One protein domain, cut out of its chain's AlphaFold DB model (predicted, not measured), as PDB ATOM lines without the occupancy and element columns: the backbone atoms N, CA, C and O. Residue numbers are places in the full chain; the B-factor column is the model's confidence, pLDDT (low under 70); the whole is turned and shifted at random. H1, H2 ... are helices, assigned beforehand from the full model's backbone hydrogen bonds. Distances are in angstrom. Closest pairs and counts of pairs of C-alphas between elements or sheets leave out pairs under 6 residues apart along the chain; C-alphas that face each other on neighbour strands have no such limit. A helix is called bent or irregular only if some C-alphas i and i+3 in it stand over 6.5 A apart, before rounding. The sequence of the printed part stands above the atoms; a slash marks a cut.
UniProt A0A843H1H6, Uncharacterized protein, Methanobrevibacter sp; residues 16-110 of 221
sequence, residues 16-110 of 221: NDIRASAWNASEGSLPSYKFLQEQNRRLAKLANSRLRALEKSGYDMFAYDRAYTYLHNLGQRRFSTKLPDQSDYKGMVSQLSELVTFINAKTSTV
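Overview. This is residues 16 to 110 of the 221 residues of an uncharacterized protein of Methanobrevibacter sp (UniProt A0A843H1H6). One long helix, H2, runs along the length of a rod-shaped domain, and three shorter helices gather on one side of it. Of these, H4 packs on H2, H1 sits at the corner where H2 and H4 begin, and H3 packs on the last part of H4 without reaching H2. The printed part has 95 residues, with four named helices in the order H1, H2, H3, H4 and no named strand; the class is all helix. The whole is compact, with a radius of gyration of the C-alphas of 13.7 A, and the C-alphas span 44 by 21 by 19 A.

Arrangement. H1, residues 16 to 26, touches H2, residues 30 to 56, at a steep tilt of 53 degrees, opposite ways. The closest C-alphas are those of Ala 25 and Tyr 33, 4.8 A apart, and H2 touches H1 with residues 31 to 36 alone. H1 also touches H4, residues 89 to 104, at a shallow tilt of 27 degrees, opposite ways; the closest C-alphas, of Ala 22 and Tyr 89, are 5.7 A apart. H2 touches H4 with residues 36 to 47 alone, at a steep tilt of 42 degrees, the same way, and the closest C-alphas, of Ala 47 and Ile 103, are 6.1 A apart. H3, residues 65 to 73, is apart from H1 and from H2. H3 and H4 form a helical hairpin and touch, opposite ways at a shallow tilt of 34 degrees, only just short of steep. Here H4 touches with residues 98 to 102 alone, and the closest C-alphas are those of Ala 67 and Phe 102, 6.4 A apart. H4 is the hub, touching the three other helices. In H1, H2, H3 and H4 every O i to N i+4 pair is within hydrogen-bond range.

Along the chain. H1 begins at C-alpha 16, at (187.107, 75.283, 144.189), and ends at Ser 26. H2, Leu 30 to Lys 56, is the longest helix, with 27 residues and 38.7 A from first to last C-alpha; C-alpha 56 is at (190.272, 97.624, 119.500). H3, Asp 65 to Asn 73, has 9 residues. H4 begins at Tyr 89 and measures 22.4 A to C-alpha 104, at (183.297, 83.558, 132.201). No helix is bent.

Size, cuts and confidence. The two C-alphas farthest apart are those of Gly 28 and Gly 58, at 43.6 A. The printed part has no cut. The link from H1 to H2 is tight, that from H2 to H3 is short, and that from H3 to H4 is long, with residues 74 to 88 in no named element. The mean pLDDT of the printed part is 89.1, and residues 61 to 66 are under 70.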
ATOM      1  N   ASN A  16     186.785  76.291 143.181       92.38
ATOM      2  CA  ASN A  16     187.107  75.283 144.189       92.38
ATOM      3  C   ASN A  16     188.327  74.448 143.779       92.38
ATOM      4  O   ASN A  16     189.208  74.231 144.610       92.38
ATOM      5  N   ASP A  17     188.438  74.076 142.500       93.00
ATOM      6  CA  ASP A  17     189.603  73.346 141.979       93.00
ATOM      7  C   ASP A  17     190.879  74.189 142.063       93.00
ATOM      8  O   ASP A  17     191.948  73.677 142.410       93.00
ATOM      9  N   ILE A  18     190.762  75.500 141.801       93.31
ATOM     10  CA  ILE A  18     191.854  76.465 141.981       93.31
ATOM     11  C   ILE A  18     192.297  76.490 143.442       93.31
ATOM     12  O   ILE A  18     193.487  76.349 143.712       93.31
ATOM     13  N   ARG A  19     191.362  76.639 144.388       94.38
ATOM     14  CA  ARG A  19     191.676  76.701 145.824       94.38
ATOM     15  C   ARG A  19     192.331  75.419 146.325       94.38
ATOM     16  O   ARG A  19     193.342  75.506 147.015       94.38
ATOM     17  N   ALA A  20     191.792  74.256 145.961       94.88
ATOM     18  CA  ALA A  20     192.343  72.963 146.359       94.88
ATOM     19  C   ALA A  20     193.754  72.755 145.790       94.88
ATOM     20  O   ALA A  20     194.681  72.390 146.512       94.88
ATOM     21  N   SER A  21     193.946  73.055 144.505       94.31
ATOM     22  CA  SER A  21     195.254  72.934 143.858       94.31
ATOM     23  C   SER A  21     196.268  73.934 144.412       94.31
ATOM     24  O   SER A  21     197.434  73.584 144.566       94.31
ATOM     25  N   ALA A  22     195.843  75.160 144.729       94.12
ATOM     26  CA  ALA A  22     196.718  76.188 145.288       94.12
ATOM     27  C   ALA A  22     197.147  75.828 146.707       94.12
ATOM     28  O   ALA A  22     198.308  76.026 147.048       94.12
ATOM     29  N   TRP A  23     196.239  75.251 147.499       94.56
ATOM     30  CA  TRP A  23     196.544  74.749 148.835       94.56
ATOM     31  C   TRP A  23     197.577  73.625 148.762       94.56
ATOM     32  O   TRP A  23     198.630  73.691 149.385       94.56
ATOM     33  N   ASN A  24     197.345  72.626 147.908       94.38
ATOM     34  CA  ASN A  24     198.308  71.543 147.721       94.38
ATOM     35  C   ASN A  24     199.665  72.068 147.229       94.38
ATOM     36  O   ASN A  24     200.710  71.578 147.653       94.38
ATOM     37  N   ALA A  25     199.664  73.063 146.337       94.44
ATOM     38  CA  ALA A  25     200.885  73.707 145.873       94.44
ATOM     39  C   ALA A  25     201.632  74.402 147.021       94.44
ATOM     40  O   ALA A  25     202.838  74.186 147.137       94.44
ATOM     41  N   SER A  26     200.946  75.157 147.888       94.19
ATOM     42  CA  SER A  26     201.578  75.811 149.044       94.19
ATOM     43  C   SER A  26     202.145  74.821 150.060       94.19
ATOM     44  O   SER A  26     203.169  75.110 150.667       94.19
ATOM     45  N   GLU A  27     201.565  73.623 150.153       95.38
ATOM     46  CA  GLU A  27     202.092  72.500 150.945       95.38
ATOM     47  C   GLU A  27     203.261  71.752 150.262       95.38
ATOM     48  O   GLU A  27     203.721  70.718 150.740       95.38
ATOM     49  N   GLY A  28     203.760  72.243 149.122       93.25
ATOM     50  CA  GLY A  28     204.925  71.677 148.431       93.25
ATOM     51  C   GLY A  28     204.608  70.757 147.245       93.25
ATOM     52  O   GLY A  28     205.535  70.264 146.598       93.25
ATOM     53  N   SER A  29     203.335  70.547 146.882       96.44
ATOM     54  CA  SER A  29     202.962  69.713 145.725       96.44
ATOM     55  C   SER A  29     203.389  70.347 144.396       96.44
ATOM     56  O   SER A  29     202.683  71.173 143.803       96.44
ATOM     57  N   LEU A  30     204.531  69.900 143.873       94.12
ATOM     58  CA  LEU A  30     205.030  70.315 142.562       94.12
ATOM     59  C   LEU A  30     204.047  70.007 141.409       94.12
ATOM     60  O   LEU A  30     203.900  70.863 140.532       94.12
ATOM     61  N   PRO A  31     203.350  68.849 141.365       96.75
ATOM     62  CA  PRO A  31     202.336  68.599 140.340       96.75
ATOM     63  C   PRO A  31     201.195  69.624 140.361       96.75
ATOM     64  O   PRO A  31     200.815  70.130 139.305       96.75
ATOM     65  N   SER A  32     200.688  69.979 141.547       94.44
ATOM     66  CA  SER A  32     199.613  70.971 141.688       94.44
ATOM     67  C   SER A  32     200.075  72.363 141.262       94.44
ATOM     68  O   SER A  32     199.360  73.053 140.536       94.44
ATOM     69  N   TYR A  33     201.300  72.751 141.625       94.44
ATOM     70  CA  TYR A  33     201.871  74.027 141.198       94.44
ATOM     71  C   TYR A  33     202.044  74.105 139.671       94.44
ATOM     72  O   TYR A  33     201.604  75.069 139.042       94.44
ATOM     73  N   LYS A  34     202.600  73.060 139.041       95.12
ATOM     74  CA  LYS A  34     202.747  72.987 137.574       95.12
ATOM     75  C   LYS A  34     201.403  73.039 136.849       95.12
ATOM     76  O   LYS A  34     201.286  73.710 135.824       95.12
ATOM     77  N   PHE A  35     200.386  72.364 137.383       94.88
ATOM     78  CA  PHE A  35     199.027  72.439 136.853       94.88
ATOM     79  C   PHE A  35     198.503  73.883 136.858       94.88
ATOM     80  O   PHE A  35     198.037  74.372 135.827       94.88
ATOM     81  N   LEU A  36     198.642  74.593 137.982       95.81
ATOM     82  CA  LEU A  36     198.209  75.987 138.097       95.81
ATOM     83  C   LEU A  36     198.986  76.921 137.169       95.81
ATOM     84  O   LEU A  36     198.388  77.821 136.584       95.81
ATOM     85  N   GLN A  37     200.291  76.702 136.988       96.31
ATOM     86  CA  GLN A  37     201.095  77.482 136.046       96.31
ATOM     87  C   GLN A  37     200.575  77.341 134.613       96.31
ATOM     88  O   GLN A  37     200.427  78.341 133.905       96.31
ATOM     89  N   GLU A  38     200.247  76.117 134.192       95.69
ATOM     90  CA  GLU A  38     199.719  75.866 132.852       95.69
ATOM     91  C   GLU A  38     198.333  76.496 132.663       95.69
ATOM     92  O   GLU A  38     198.090  77.168 131.653       95.69
ATOM     93  N   GLN A  39     197.448  76.366 133.660       95.75
ATOM     94  CA  GLN A  39     196.140  77.025 133.627       95.75
ATOM     95  C   GLN A  39     196.273  78.548 133.591       95.75
ATOM     96  O   GLN A  39     195.638  79.186 132.752       95.75
ATOM     97  N   ASN A  40     197.144  79.135 134.416       96.19
ATOM     98  CA  ASN A  40     197.387  80.575 134.420       96.19
ATOM     99  C   ASN A  40     197.868  81.054 133.052       96.19
ATOM    100  O   ASN A  40     197.309  81.990 132.488       96.19
ATOM    101  N   ARG A  41     198.861  80.375 132.470       96.69
ATOM    102  CA  ARG A  41     199.403  80.725 131.154       96.69
ATOM    103  C   ARG A  41     198.326  80.689 130.071       96.69
ATOM    104  O   ARG A  41     198.256  81.605 129.247       96.69
ATOM    105  N   ARG A  42     197.495  79.644 130.057       95.81
ATOM    106  CA  ARG A  42     196.402  79.478 129.089       95.81
ATOM    107  C   ARG A  42     195.336  80.562 129.256       95.81
ATOM    108  O   ARG A  42     194.993  81.233 128.281       95.81
ATOM    109  N   LEU A  43     194.838  80.745 130.478       95.19
ATOM    110  CA  LEU A  43     193.773  81.696 130.787       95.19
ATOM    111  C   LEU A  43     194.247  83.140 130.589       95.19
ATOM    112  O   LEU A  43     193.566  83.901 129.911       95.19
ATOM    113  N   ALA A  44     195.444  83.506 131.051       95.81
ATOM    114  CA  ALA A  44     195.997  84.846 130.852       95.81
ATOM    115  C   ALA A  44     196.144  85.199 129.368       95.81
ATOM    116  O   ALA A  44     195.790  86.303 128.959       95.81
ATOM    117  N   LYS A  45     196.591  84.262 128.519       95.88
ATOM    118  CA  LYS A  45     196.638  84.483 127.062       95.88
ATOM    119  C   LYS A  45     195.249  84.742 126.477       95.88
ATOM    120  O   LYS A  45     195.090  85.674 125.690       95.88
ATOM    121  N   LEU A  46     194.253  83.940 126.858       94.44
ATOM    122  CA  LEU A  46     192.878  84.107 126.387       94.44
ATOM    123  C   LEU A  46     192.270  85.432 126.869       94.44
ATOM    124  O   LEU A  46     191.716  86.175 126.059       94.44
ATOM    125  N   ALA A  47     192.423  85.749 128.153       93.12
ATOM    126  CA  ALA A  47     191.969  86.994 128.757       93.12
ATOM    127  C   ALA A  47     192.604  88.210 128.068       93.12
ATOM    128  O   ALA A  47     191.900  89.108 127.618       93.12
ATOM    129  N   ASN A  48     193.925  88.201 127.878       94.00
ATOM    130  CA  ASN A  48     194.634  89.288 127.206       94.00
ATOM    131  C   ASN A  48     194.247  89.429 125.726       94.00
ATOM    132  O   ASN A  48     194.256  90.538 125.198       94.00
ATOM    133  N   SER A  49     193.906  88.332 125.043       94.31
ATOM    134  CA  SER A  49     193.374  88.379 123.676       94.31
ATOM    135  C   SER A  49     192.000  89.056 123.632       94.31
ATOM    136  O   SER A  49     191.767  89.943 122.812       94.31
ATOM    137  N   ARG A  50     191.112  88.692 124.565       91.94
ATOM    138  CA  ARG A  50     189.789  89.308 124.722       91.94
ATOM    139  C   ARG A  50     189.878  90.792 125.063       91.94
ATOM    140  O   ARG A  50     189.178  91.582 124.443       91.94
ATOM    141  N   LEU A  51     190.793  91.166 125.955       90.62
ATOM    142  CA  LEU A  51     191.071  92.564 126.285       90.62
ATOM    143  C   LEU A  51     191.436  93.383 125.054       90.62
ATOM    144  O   LEU A  51     190.801  94.392 124.783       90.62
ATOM    145  N   ARG A  52     192.384  92.900 124.245       91.69
ATOM    146  CA  ARG A  52     192.761  93.586 123.001       91.69
ATOM    147  C   ARG A  52     191.596  93.720 122.029       91.69
ATOM    148  O   ARG A  52     191.514  94.712 121.318       91.69
ATOM    149  N   ALA A  53     190.726  92.713 121.956       91.50
ATOM    150  CA  ALA A  53     189.547  92.779 121.101       91.50
ATOM    151  C   ALA A  53     188.559  93.851 121.586       91.50
ATOM    152  O   ALA A  53     188.041  94.593 120.760       91.50
ATOM    153  N   LEU A  54     188.337  93.953 122.899       88.88
ATOM    154  CA  LEU A  54     187.499  94.992 123.504       88.88
ATOM    155  C   LEU A  54     188.079  96.389 123.261       88.88
ATOM    156  O   LEU A  54     187.376  97.237 122.725       88.88
ATOM    157  N   GLU A  55     189.365  96.588 123.556       87.31
ATOM    158  CA  GLU A  55     190.078  97.855 123.338       87.31
ATOM    159  C   GLU A  55     190.040  98.278 121.866       87.31
ATOM    160  O   GLU A  55     189.683  99.406 121.543       87.31
ATOM    161  N   LYS A  56     190.331  97.352 120.943       90.12
ATOM    162  CA  LYS A  56     190.272  97.624 119.500       90.12
ATOM    163  C   LYS A  56     188.866  98.024 119.038       90.12
ATOM    164  O   LYS A  56     188.730  98.724 118.041       90.12
ATOM    165  N   SER A  57     187.833  97.544 119.724       86.38
ATOM    166  CA  SER A  57     186.436  97.867 119.440       86.38
ATOM    167  C   SER A  57     185.894  99.031 120.282       86.38
ATOM    168  O   SER A  57     184.705  99.310 120.179       86.38
ATOM    169  N   GLY A  58     186.728  99.692 121.097       82.38
ATOM    170  CA  GLY A  58     186.338 100.828 121.939       82.38
ATOM    171  C   GLY A  58     185.424 100.477 123.120       82.38
ATOM    172  O   GLY A  58     184.707 101.339 123.613       82.38
ATOM    173  N   TYR A  59     185.421  99.214 123.562       81.88
ATOM    174  CA  TYR A  59     184.713  98.748 124.764       81.88
ATOM    175  C   TYR A  59     185.677  98.582 125.951       81.88
ATOM    176  O   TYR A  59     185.627  97.584 126.671       81.88
ATOM    177  N   ASP A  60     186.598  99.524 126.123       75.31
ATOM    178  CA  ASP A  60     187.645  99.523 127.149       75.31
ATOM    179  C   ASP A  60     187.191 100.054 128.520       75.31
ATOM    180  O   ASP A  60     187.913  99.865 129.494       75.31
ATOM    181  N   MET A  61     185.986 100.629 128.604       67.00
ATOM    182  CA  MET A  61     185.442 101.248 129.820       67.00
ATOM    183  C   MET A  61     184.542 100.292 130.631       67.00
ATOM    184  O   MET A  61     185.005  99.677 131.580       67.00
ATOM    185  N   PHE A  62     183.284 100.038 130.232       58.84
ATOM    186  CA  PHE A  62     182.347  99.261 131.082       58.84
ATOM    187  C   PHE A  62     182.424  97.746 131.009       58.84
ATOM    188  O   PHE A  62     181.851  97.044 131.847       58.84
ATOM    189  N   ALA A  63     183.011  97.190 129.950       52.34
ATOM    190  CA  ALA A  63     183.024  95.737 129.781       52.34
ATOM    191  C   ALA A  63     183.842  95.047 130.893       52.34
ATOM    192  O   ALA A  63     183.808  93.816 131.026       52.34
ATOM    193  N   TYR A  64     184.579  95.855 131.664       59.16
ATOM    194  CA  TYR A  64     185.807  95.479 132.313       59.16
ATOM    195  C   TYR A  64     185.942  95.925 133.772       59.16
ATOM    196  O   TYR A  64     186.892  95.449 134.372       59.16
ATOM    197  N   ASP A  65     185.034  96.704 134.381       65.25
ATOM    198  CA  ASP A  65     185.228  97.326 135.714       65.25
ATOM    199  C   ASP A  65     185.970  96.445 136.724       65.25
ATOM    200  O   ASP A  65     186.975  96.854 137.294       65.25
ATOM    201  N   ARG A  66     185.545  95.188 136.905       69.75
ATOM    202  CA  ARG A  66     186.190  94.269 137.854       69.75
ATOM    203  C   ARG A  66     187.633  93.928 137.487       69.75
ATOM    204  O   ARG A  66     188.520  93.963 138.336       69.75
ATOM    205  N   ALA A  67     187.866  93.545 136.240       74.81
ATOM    206  CA  ALA A  67     189.187  93.130 135.811       74.81
ATOM    207  C   ALA A  67     190.093  94.347 135.527       74.81
ATOM    208  O   ALA A  67     191.295  94.250 135.753       74.81
ATOM    209  N   TYR A  68     189.516  95.502 135.172       74.81
ATOM    210  CA  TYR A  68     190.178  96.806 135.158       74.81
ATOM    211  C   TYR A  68     190.665  97.156 136.550       74.81
ATOM    212  O   TYR A  68     191.860  97.332 136.734       74.81
ATOM    213  N   THR A  69     189.768  97.135 137.537       75.31
ATOM    214  CA  THR A  69     190.083  97.398 138.945       75.31
ATOM    215  C   THR A  69     191.194  96.474 139.428       75.31
ATOM    216  O   THR A  69     192.173  96.932 140.008       75.31
ATOM    217  N   TYR A  70     191.095  95.171 139.141       81.69
ATOM    218  CA  TYR A  70     192.138  94.214 139.508       81.69
ATOM    219  C   TYR A  70     193.498  94.565 138.891       81.69
ATOM    220  O   TYR A  70     194.500  94.606 139.600       81.69
ATOM    221  N   LEU A  71     193.552  94.826 137.584       83.50
ATOM    222  CA  LEU A  71     194.805  95.145 136.904       83.50
ATOM    223  C   LEU A  71     195.361  96.517 137.310       83.50
ATOM    224  O   LEU A  71     196.562  96.632 137.544       83.50
ATOM    225  N   HIS A  72     194.499  97.520 137.458       80.69
ATOM    226  CA  HIS A  72     194.844  98.867 137.899       80.69
ATOM    227  C   HIS A  72     195.452  98.850 139.305       80.69
ATOM    228  O   HIS A  72     196.532  99.399 139.507       80.69
ATOM    229  N   ASN A  73     194.848  98.113 140.244       80.19
ATOM    230  CA  ASN A  73     195.377  97.941 141.602       80.19
ATOM    231  C   ASN A  73     196.757  97.264 141.630       80.19
ATOM    232  O   ASN A  73     197.513  97.432 142.584       80.19
ATOM    233  N   LEU A  74     197.096  96.496 140.590       83.38
ATOM    234  CA  LEU A  74     198.415  95.884 140.421       83.38
ATOM    235  C   LEU A  74     199.387  96.752 139.605       83.38
ATOM    236  O   LEU A  74     200.521  96.328 139.378       83.38
ATOM    237  N   GLY A  75     198.962  97.921 139.118       82.81
ATOM    238  CA  GLY A  75     199.739  98.751 138.193       82.81
ATOM    239  C   GLY A  75     199.999  98.066 136.846       82.81
ATOM    240  O   GLY A  75     200.996  98.338 136.177       82.81
ATOM    241  N   GLN A  76     199.142  97.125 136.451       85.75
ATOM    242  CA  GLN A  76     199.286  96.323 135.243       85.75
ATOM    243  C   GLN A  76     198.225  96.705 134.212       85.75
ATOM    244  O   GLN A  76     197.113  97.094 134.540       85.75
ATOM    245  N   ARG A  77     198.551  96.551 132.924       86.31
ATOM    246  CA  ARG A  77     197.567  96.684 131.831       86.31
ATOM    247  C   ARG A  77     197.074  95.339 131.309       86.31
ATOM    248  O   ARG A  77     196.131  95.287 130.528       86.31
ATOM    249  N   ARG A  78     197.734  94.237 131.672       91.44
ATOM    250  CA  ARG A  78     197.438  92.882 131.186       91.44
ATOM    251  C   ARG A  78     197.602  91.875 132.314       91.44
ATOM    252  O   ARG A  78     198.435  92.073 133.188       91.44
ATOM    253  N   PHE A  79     196.877  90.764 132.237       93.06
ATOM    254  CA  PHE A  79     197.074  89.651 133.158       93.06
ATOM    255  C   PHE A  79     198.450  89.015 132.956       93.06
ATOM    256  O   PHE A  79     198.840  88.702 131.823       93.06
ATOM    257  N   SER A  80     199.156  88.772 134.058       94.00
ATOM    258  CA  SER A  80     200.443  88.083 134.044       94.00
ATOM    259  C   SER A  80     200.303  86.621 133.605       94.00
ATOM    260  O   SER A  80     199.462  85.864 134.092       94.00
ATOM    261  N   THR A  81     201.182  86.178 132.705       94.81
ATOM    262  CA  THR A  81     201.338  84.752 132.373       94.81
ATOM    263  C   THR A  81     202.205  84.011 133.388       94.81
ATOM    264  O   THR A  81     202.177  82.779 133.421       94.81
ATOM    265  N   LYS A  82     202.939  84.743 134.235       94.38
ATOM    266  CA  LYS A  82     203.663  84.195 135.379       94.38
ATOM    267  C   LYS A  82     202.686  84.043 136.544       94.38
ATOM    268  O   LYS A  82     202.001  85.001 136.906       94.38
ATOM    269  N   LEU A  83     202.612  82.832 137.084       93.88
ATOM    270  CA  LEU A  83     201.903  82.561 138.329       93.88
ATOM    271  C   LEU A  83     202.777  83.034 139.509       93.88
ATOM    272  O   LEU A  83     204.004  82.928 139.393       93.88
ATOM    273  N   PRO A  84     202.191  83.525 140.615       92.12
ATOM    274  CA  PRO A  84     202.927  83.801 141.843       92.12
ATOM    275  C   PRO A  84     203.725  82.592 142.345       92.12
ATOM    276  O   PRO A  84     203.536  81.453 141.895       92.12
ATOM    277  N   ASP A  85     204.661  82.860 143.253       91.00
ATOM    278  CA  ASP A  85     205.524  81.825 143.810       91.00
ATOM    279  C   ASP A  85     204.709  80.777 144.573       91.00
ATOM    280  O   ASP A  85     203.621  81.042 145.080       91.00
ATOM    281  N   GLN A  86     205.243  79.560 144.649       88.38
ATOM    282  CA  GLN A  86     204.536  78.406 145.207       88.38
ATOM    283  C   GLN A  86     204.083  78.615 146.664       88.38
ATOM    284  O   GLN A  86     203.043  78.095 147.059       88.38
ATOM    285  N   SER A  87     204.822  79.405 147.447       87.75
ATOM    286  CA  SER A  87     204.460  79.767 148.822       87.75
ATOM    287  C   SER A  87     203.342  80.814 148.914       87.75
ATOM    288  O   SER A  87     202.755  80.985 149.979       87.75
ATOM    289  N   ASP A  88     203.029  81.522 147.827       93.12
ATOM    290  CA  ASP A  88     202.002  82.564 147.798       93.12
ATOM    291  C   ASP A  88     200.636  81.997 147.388       93.12
ATOM    292  O   ASP A  88     200.108  82.230 146.296       93.12
ATOM    293  N   TYR A  89     200.037  81.245 148.312       92.31
ATOM    294  CA  TYR A  89     198.686  80.703 148.160       92.31
ATOM    295  C   TYR A  89     197.666  81.776 147.746       92.31
ATOM    296  O   TYR A  89     196.879  81.577 146.815       92.31
ATOM    297  N   LYS A  90     197.676  82.925 148.435       92.69
ATOM    298  CA  LYS A  90     196.680  83.985 148.235       92.69
ATOM    299  C   LYS A  90     196.826  84.619 146.856       92.69
ATOM    300  O   LYS A  90     195.814  84.777 146.174       92.69
ATOM    301  N   GLY A  91     198.050  84.918 146.423       92.62
ATOM    302  CA  GLY A  91     198.317  85.446 145.090       92.62
ATOM    303  C   GLY A  91     197.889  84.477 143.992       92.62
ATOM    304  O   GLY A  91     197.194  84.883 143.057       92.62
ATOM    305  N   MET A  92     198.220  83.185 144.122       94.62
ATOM    306  CA  MET A  92     197.804  82.159 143.156       94.62
ATOM    307  C   MET A  92     196.281  82.083 143.016       94.62
ATOM    308  O   MET A  92     195.760  82.117 141.898       94.62
ATOM    309  N   VAL A  93     195.559  82.005 144.143       94.69
ATOM    310  CA  VAL A  93     194.090  81.943 144.144       94.69
ATOM    311  C   VAL A  93     193.494  83.222 143.571       94.69
ATOM    312  O   VAL A  93     192.593  83.133 142.737       94.69
ATOM    313  N   SER A  94     193.988  84.391 143.983       92.88
ATOM    314  CA  SER A  94     193.485  85.685 143.517       92.88
ATOM    315  C   SER A  94     193.619  85.815 142.000       92.88
ATOM    316  O   SER A  94     192.628  86.041 141.308       92.88
ATOM    317  N   GLN A  95     194.819  85.587 141.460       93.88
ATOM    318  CA  GLN A  95     195.084  85.758 140.032       93.88
ATOM    319  C   GLN A  95     194.259  84.803 139.163       93.88
ATOM    320  O   GLN A  95     193.653  85.225 138.176       93.88
ATOM    321  N   LEU A  96     194.198  83.520 139.526       94.69
ATOM    322  CA  LEU A  96     193.426  82.537 138.765       94.69
ATOM    323  C   LEU A  96     191.912  82.751 138.891       94.69
ATOM    324  O   LEU A  96     191.198  82.575 137.906       94.69
ATOM    325  N   SER A  97     191.419  83.166 140.061       93.19
ATOM    326  CA  SER A  97     189.989  83.448 140.257       93.19
ATOM    327  C   SER A  97     189.532  84.642 139.426       93.19
ATOM    328  O   SER A  97     188.463  84.583 138.815       93.19
ATOM    329  N   GLU A  98     190.342  85.700 139.343       92.12
ATOM    330  CA  GLU A  98     190.035  86.859 138.502       92.12
ATOM    331  C   GLU A  98     190.105  86.513 137.010       92.12
ATOM    332  O   GLU A  98     189.222  86.906 136.249       92.12
ATOM    333  N   LEU A  99     191.068  85.685 136.586       93.44
ATOM    334  CA  LEU A  99     191.118  85.174 135.212       93.44
ATOM    335  C   LEU A  99     189.867  84.371 134.838       93.44
ATOM    336  O   LEU A  99     189.281  84.602 133.779       93.44
ATOM    337  N   VAL A 100     189.453  83.434 135.695       92.88
ATOM    338  CA  VAL A 100     188.251  82.616 135.472       92.88
ATOM    339  C   VAL A 100     187.003  83.488 135.456       92.88
ATOM    340  O   VAL A 100     186.170  83.346 134.561       92.88
ATOM    341  N   THR A 101     186.890  84.417 136.404       90.38
ATOM    342  CA  THR A 101     185.744  85.323 136.505       90.38
ATOM    343  C   THR A 101     185.638  86.200 135.264       90.38
ATOM    344  O   THR A 101     184.569  86.273 134.660       90.38
ATOM    345  N   PHE A 102     186.749  86.799 134.827       90.50
ATOM    346  CA  PHE A 102     186.775  87.606 133.615       90.50
ATOM    347  C   PHE A 102     186.401  86.775 132.384       90.50
ATOM    348  O   PHE A 102     185.498  87.153 131.647       90.50
ATOM    349  N   ILE A 103     187.018  85.612 132.168       90.94
ATOM    350  CA  ILE A 103     186.731  84.774 130.990       90.94
ATOM    351  C   ILE A 103     185.280  84.271 130.981       90.94
ATOM    352  O   ILE A 103     184.681  84.133 129.915       90.94
ATOM    353  N   ASN A 104     184.685  84.008 132.139       89.88
ATOM    354  CA  ASN A 104     183.297  83.558 132.201       89.88
ATOM    355  C   ASN A 104     182.280  84.704 132.094       89.88
ATOM    356  O   ASN A 104     181.104  84.444 131.835       89.88
ATOM    357  N   ALA A 105     182.701  85.961 132.243       87.75
ATOM    358  CA  ALA A 105     181.820  87.104 132.057       87.75
ATOM    359  C   ALA A 105     181.412  87.240 130.583       87.75
ATOM    360  O   ALA A 105     182.262  87.260 129.687       87.75
ATOM    361  N   LYS A 106     180.109  87.405 130.314       87.75
ATOM    362  CA  LYS A 106     179.593  87.655 128.951       87.75
ATOM    363  C   LYS A 106     180.242  88.897 128.328       87.75
ATOM    364  O   LYS A 106     180.583  88.892 127.145       87.75
ATOM    365  N   THR A 107     180.479  89.918 129.150       87.62
ATOM    366  CA  THR A 107     181.124  91.185 128.780       87.62
ATOM    367  C   THR A 107     182.596  91.041 128.395       87.62
ATOM    368  O   THR A 107     183.140  91.940 127.774       87.62
ATOM    369  N   SER A 108     183.242  89.896 128.643       88.12
ATOM    370  CA  SER A 108     184.616  89.658 128.169       88.12
ATOM    371  C   SER A 108     184.725  89.466 126.653       88.12
ATOM    372  O   SER A 108     185.814  89.278 126.118       88.12
ATOM    373  N   THR A 109     183.604  89.479 125.936       89.69
ATOM    374  CA  THR A 109     183.561  89.423 124.475       89.69
ATOM    375  C   THR A 109     182.983  90.718 123.928       89.69
ATOM    376  O   THR A 109     182.089  91.287 124.544       89.69
ATOM    377  N   VAL A 110     183.419  91.147 122.739       88.62
ATOM    378  CA  VAL A 110     182.884  92.356 122.082       88.62
ATOM    379  C   VAL A 110     181.363  92.278 121.917       88.62
ATOM    380  O   VAL A 110     180.659  93.228 122.230       88.62
TER     381      VAL A 110